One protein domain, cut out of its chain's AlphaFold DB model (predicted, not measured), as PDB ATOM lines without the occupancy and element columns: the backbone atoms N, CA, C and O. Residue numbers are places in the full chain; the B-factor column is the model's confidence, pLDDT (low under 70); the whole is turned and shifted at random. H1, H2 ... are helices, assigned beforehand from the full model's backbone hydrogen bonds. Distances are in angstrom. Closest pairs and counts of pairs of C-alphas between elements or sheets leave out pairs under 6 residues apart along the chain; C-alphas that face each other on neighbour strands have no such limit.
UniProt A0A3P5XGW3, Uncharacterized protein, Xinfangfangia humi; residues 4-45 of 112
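This is residues 4 to 45 of the 112 residues of an uncharacterized protein of Xinfangfangia humi (UniProt A0A3P5XGW3). Two helices, H1 then the longer H2, open from a tight link as a loose V, and beyond the far end of H2 the tail, residues 33 to 45, folds back on itself in a small loop. H2 and this tail make the long axis. The printed part has 42 residues with two named helices and no named strand, class all helix; it is loose, with a radius of gyration of the C-alphas of 12.4 A, and spans 33 by 18 by 13 A.

Find C-alpha 4 at (147.284, 183.988, 121.913); from there H1, residues 4 to 14, runs 15.4 A. H2, residues 19 to 32, runs 19.7 A to C-alpha 32 at (163.497, 191.937, 120.592).

Look at Arg 9 and Gln 22, whose C-alphas are the closest of H1 and H2, 7.1 A apart. The helices form a helical hairpin and only just touch, with 3 pairs of C-alphas within 8 A; H2 touches with residues 19 to 22 alone. They run opposite ways at a steep tilt of 40 degrees. In H1 and H2 every O i to N i+4 pair is within hydrogen-bond range. Farther on, residues 38 to 39 pair with residues 42 to 43, antiparallel.

The C-alphas farthest apart, those of Gly 16 and Pro 45, are 33.5 A apart. The printed part has no cut. Read the B-factor column with care at residue 4 and residues 28 to 45, where pLDDT is under 70; the mean of the printed part is 70.1.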
ATOM      1  N   TYR A   4     146.108 184.525 121.214       66.94
ATOM      2  CA  TYR A   4     147.284 183.988 121.913       66.94
ATOM      3  C   TYR A   4     147.793 184.908 123.035       66.94
ATOM      4  O   TYR A   4     148.148 184.442 124.113       66.94
ATOM      5  N   GLU A   5     147.814 186.220 122.809       72.81
ATOM      6  CA  GLU A   5     148.234 187.231 123.779       72.81
ATOM      7  C   GLU A   5     147.233 187.311 124.936       72.81
ATOM      8  O   GLU A   5     147.630 187.511 126.082       72.81
ATOM      9  N   ARG A   6     145.937 187.098 124.658       78.50
ATOM     10  CA  ARG A   6     144.898 187.018 125.694       78.50
ATOM     11  C   ARG A   6     145.119 185.807 126.607       78.50
ATOM     12  O   ARG A   6     145.210 185.988 127.816       78.50
ATOM     13  N   GLN A   7     145.307 184.617 126.033       80.31
ATOM     14  CA  GLN A   7     145.592 183.394 126.800       80.31
ATOM     15  C   GLN A   7     146.884 183.509 127.623       80.31
ATOM     16  O   GLN A   7     146.938 183.082 128.773       80.31
ATOM     17  N   LEU A   8     147.927 184.126 127.059       78.94
ATOM     18  CA  LEU A   8     149.197 184.316 127.756       78.94
ATOM     19  C   LEU A   8     149.058 185.239 128.976       78.94
ATOM     20  O   LEU A   8     149.654 184.977 130.020       78.94
ATOM     21  N   ARG A   9     148.246 186.296 128.874       79.81
ATOM     22  CA  ARG A   9     147.970 187.201 129.998       79.81
ATOM     23  C   ARG A   9     147.082 186.578 131.066       79.81
ATOM     24  O   ARG A   9     147.286 186.870 132.242       79.81
ATOM     25  N   GLU A  10     146.142 185.717 130.691       84.19
ATOM     26  CA  GLU A  10     145.353 184.932 131.650       84.19
ATOM     27  C   GLU A  10     146.271 184.011 132.468       84.19
ATOM     28  O   GLU A  10     146.258 184.078 133.696       84.19
ATOM     29  N   LEU A  11     147.175 183.279 131.802       84.25
ATOM     30  CA  LEU A  11     148.183 182.437 132.459       84.25
ATOM     31  C   LEU A  11     149.126 183.234 133.372       84.25
ATOM     32  O   LEU A  11     149.486 182.785 134.459       84.25
ATOM     33  N   TRP A  12     149.549 184.428 132.956       82.50
ATOM     34  CA  TRP A  12     150.418 185.282 133.770       82.50
ATOM     35  C   TRP A  12     149.700 185.913 134.958       82.50
ATOM     36  O   TRP A  12     150.298 186.049 136.023       82.50
ATOM     37  N   THR A  13     148.425 186.255 134.798       87.19
ATOM     38  CA  THR A  13     147.575 186.729 135.895       87.19
ATOM     39  C   THR A  13     147.368 185.621 136.925       87.19
ATOM     40  O   THR A  13     147.506 185.870 138.120       87.19
ATOM     41  N   GLU A  14     147.129 184.388 136.473       86.44
ATOM     42  CA  GLU A  14     147.027 183.209 137.341       86.44
ATOM     43  C   GLU A  14     148.349 182.914 138.071       86.44
ATOM     44  O   GLU A  14     148.350 182.596 139.259       86.44
ATOM     45  N   ALA A  15     149.488 183.120 137.406       82.69
ATOM     46  CA  ALA A  15     150.819 183.022 138.006       82.69
ATOM     47  C   ALA A  15     151.197 184.218 138.913       82.69
ATOM     48  O   ALA A  15     152.309 184.258 139.443       82.69
ATOM     49  N   GLY A  16     150.306 185.202 139.089       86.06
ATOM     50  CA  GLY A  16     150.520 186.364 139.959       86.06
ATOM     51  C   GLY A  16     151.450 187.442 139.386       86.06
ATOM     52  O   GLY A  16     151.963 188.277 140.132       86.06
ATOM     53  N   VAL A  17     151.694 187.451 138.076       85.81
ATOM     54  CA  VAL A  17     152.481 188.495 137.405       85.81
ATOM     55  C   VAL A  17     151.605 189.734 137.220       85.81
ATOM     56  O   VAL A  17     150.589 189.677 136.530       85.81
ATOM     57  N   SER A  18     152.004 190.868 137.802       86.50
ATOM     58  CA  SER A  18     151.253 192.126 137.690       86.50
ATOM     59  C   SER A  18     151.145 192.616 136.245       86.50
ATOM     60  O   SER A  18     152.046 192.411 135.433       86.50
ATOM     61  N   GLU A  19     150.060 193.316 135.920       77.81
ATOM     62  CA  GLU A  19     149.791 193.810 134.564       77.81
ATOM     63  C   GLU A  19     150.908 194.732 134.031       77.81
ATOM     64  O   GLU A  19     151.308 194.626 132.871       77.81
ATOM     65  N   GLU A  20     151.508 195.561 134.891       79.25
ATOM     66  CA  GLU A  20     152.695 196.366 134.557       79.25
ATOM     67  C   GLU A  20     153.897 195.501 134.170       79.25
ATOM     68  O   GLU A  20     154.605 195.804 133.205       79.25
ATOM     69  N   ARG A  21     154.112 194.387 134.878       75.12
ATOM     70  CA  ARG A  21     155.190 193.447 134.573       75.12
ATOM     71  C   ARG A  21     154.914 192.683 133.280       75.12
ATOM     72  O   ARG A  21     155.835 192.504 132.487       75.12
ATOM     73  N   GLN A  22     153.665 192.296 133.027       81.19
ATOM     74  CA  GLN A  22     153.246 191.694 131.756       81.19
ATOM     75  C   GLN A  22     153.494 192.655 130.584       81.19
ATOM     76  O   GLN A  22     154.033 192.248 129.556       81.19
ATOM     77  N   ASN A  23     153.167 193.941 130.755       78.81
ATOM     78  CA  ASN A  23     153.392 194.977 129.747       78.81
ATOM     79  C   ASN A  23     154.886 195.220 129.492       78.81
ATOM     80  O   ASN A  23     155.279 195.349 128.335       78.81
ATOM     81  N   GLN A  24     155.730 195.215 130.531       73.75
ATOM     82  CA  GLN A  24     157.189 195.266 130.364       73.75
ATOM     83  C   GLN A  24     157.723 194.057 129.592       73.75
ATOM     84  O   GLN A  24     158.495 194.227 128.652       73.75
ATOM     85  N   ILE A  25     157.296 192.845 129.953       76.31
ATOM     86  CA  ILE A  25     157.746 191.613 129.293       76.31
ATOM     87  C   ILE A  25     157.305 191.603 127.827       76.31
ATOM     88  O   ILE A  25     158.111 191.299 126.949       76.31
ATOM     89  N   LEU A  26     156.061 191.988 127.535       74.75
ATOM     90  CA  LEU A  26     155.582 192.108 126.160       74.75
ATOM     91  C   LEU A  26     156.345 193.185 125.393       74.75
ATOM     92  O   LEU A  26     156.766 192.921 124.273       74.75
ATOM     93  N   ALA A  27     156.585 194.358 125.982       71.81
ATOM     94  CA  ALA A  27     157.369 195.413 125.346       71.81
ATOM     95  C   ALA A  27     158.802 194.953 125.028       71.81
ATOM     96  O   ALA A  27     159.298 195.209 123.933       71.81
ATOM     97  N   GLU A  28     159.447 194.216 125.935       68.56
ATOM     98  CA  GLU A  28     160.761 193.616 125.692       68.56
ATOM     99  C   GLU A  28     160.724 192.564 124.579       68.56
ATOM    100  O   GLU A  28     161.616 192.547 123.732       68.56
ATOM    101  N   ILE A  29     159.707 191.697 124.555       69.25
ATOM    102  CA  ILE A  29     159.525 190.699 123.492       69.25
ATOM    103  C   ILE A  29     159.302 191.400 122.151       69.25
ATOM    104  O   ILE A  29     159.969 191.060 121.180       69.25
ATOM    105  N   TYR A  30     158.433 192.411 122.091       66.62
ATOM    106  CA  TYR A  30     158.167 193.176 120.874       66.62
ATOM    107  C   TYR A  30     159.390 193.946 120.388       66.62
ATOM    108  O   TYR A  30     159.614 193.988 119.182       66.62
ATOM    109  N   ALA A  31     160.188 194.522 121.290       65.56
ATOM    110  CA  ALA A  31     161.439 195.192 120.945       65.56
ATOM    111  C   ALA A  31     162.481 194.200 120.402       65.56
ATOM    112  O   ALA A  31     163.154 194.484 119.414       65.56
ATOM    113  N   LYS A  32     162.581 193.011 121.011       62.44
ATOM    114  CA  LYS A  32     163.497 191.937 120.592       62.44
ATOM    115  C   LYS A  32     163.044 191.213 119.327       62.44
ATOM    116  O   LYS A  32     163.885 190.685 118.615       62.44
ATOM    117  N   ALA A  33     161.747 191.189 119.045       58.81
ATOM    118  CA  ALA A  33     161.161 190.573 117.860       58.81
ATOM    119  C   ALA A  33     161.071 191.534 116.663       58.81
ATOM    120  O   ALA A  33     160.550 191.146 115.616       58.81
ATOM    121  N   GLN A  34     161.557 192.778 116.792       60.03
ATOM    122  CA  GLN A  34     161.618 193.681 115.650       60.03
ATOM    123  C   GLN A  34     162.577 193.133 114.576       60.03
ATOM    124  O   GLN A  34     163.671 192.664 114.900       60.03
ATOM    125  N   PRO A  35     162.215 193.256 113.290       54.69
ATOM    126  CA  PRO A  35     163.146 193.209 112.169       54.69
ATOM    127  C   PRO A  35     164.489 193.899 112.454       54.69
ATOM    128  O   PRO A  35     164.534 195.093 112.732       54.69
ATOM    129  N   GLY A  36     165.593 193.160 112.378       53.62
ATOM    130  CA  GLY A  36     166.943 193.679 112.619       53.62
ATOM    131  C   GLY A  36     167.357 193.774 114.092       53.62
ATOM    132  O   GLY A  36     168.509 194.122 114.363       53.62
ATOM    133  N   ALA A  37     166.481 193.432 115.042       57.94
ATOM    134  CA  ALA A  37     166.825 193.390 116.460       57.94
ATOM    135  C   ALA A  37     167.801 192.246 116.771       57.94
ATOM    136  O   ALA A  37     167.744 191.166 116.181       57.94
ATOM    137  N   MET A  38     168.705 192.484 117.720       52.00
ATOM    138  CA  MET A  38     169.620 191.466 118.234       52.00
ATOM    139  C   MET A  38     168.984 190.690 119.390       52.00
ATOM    140  O   MET A  38     168.623 191.266 120.415       52.00
ATOM    141  N   VAL A  39     168.938 189.366 119.255       53.16
ATOM    142  CA  VAL A  39     168.625 188.420 120.327       53.16
ATOM    143  C   VAL A  39     169.865 187.560 120.562       53.16
ATOM    144  O   VAL A  39     170.127 186.586 119.857       53.16
ATOM    145  N   GLY A  40     170.683 187.958 121.539       55.78
ATOM    146  CA  GLY A  40     172.011 187.366 121.727       55.78
ATOM    147  C   GLY A  40     172.917 187.633 120.511       55.78
ATOM    148  O   GLY A  40     172.886 188.745 119.985       55.78
ATOM    149  N   PRO A  41     173.723 186.662 120.032       52.78
ATOM    150  CA  PRO A  41     174.556 186.844 118.840       52.78
ATOM    151  C   PRO A  41     173.763 186.776 117.518       52.78
ATOM    152  O   PRO A  41     174.354 186.932 116.451       52.78
ATOM    153  N   PHE A  42     172.448 186.539 117.561       41.03
ATOM    154  CA  PHE A  42     171.607 186.366 116.377       41.03
ATOM    155  C   PHE A  42     170.762 187.618 116.106       41.03
ATOM    156  O   PHE A  42     170.243 188.239 117.033       41.03
ATOM    157  N   ARG A  43     170.604 187.995 114.830       57.84
ATOM    158  CA  ARG A  43     169.668 189.048 114.397       57.84
ATOM    159  C   ARG A  43     168.345 188.427 113.964       57.84
ATOM    160  O   ARG A  43     168.354 187.429 113.248       57.84
ATOM    161  N   ILE A  44     167.230 189.036 114.355       51.53
ATOM    162  CA  ILE A  44     165.900 188.651 113.881       51.53
ATOM    163  C   ILE A  44     165.734 189.169 112.447       51.53
ATOM    164  O   ILE A  44     165.786 190.384 112.241       51.53
ATOM    165  N   PRO A  45     165.578 188.298 111.435       50.97
ATOM    166  CA  PRO A  45     165.356 188.749 110.069       50.97
ATOM    167  C   PRO A  45     164.039 189.525 109.985       50.97
ATOM    168  O   PRO A  45     163.011 189.121 110.531       50.97
TER     169      PRO A  45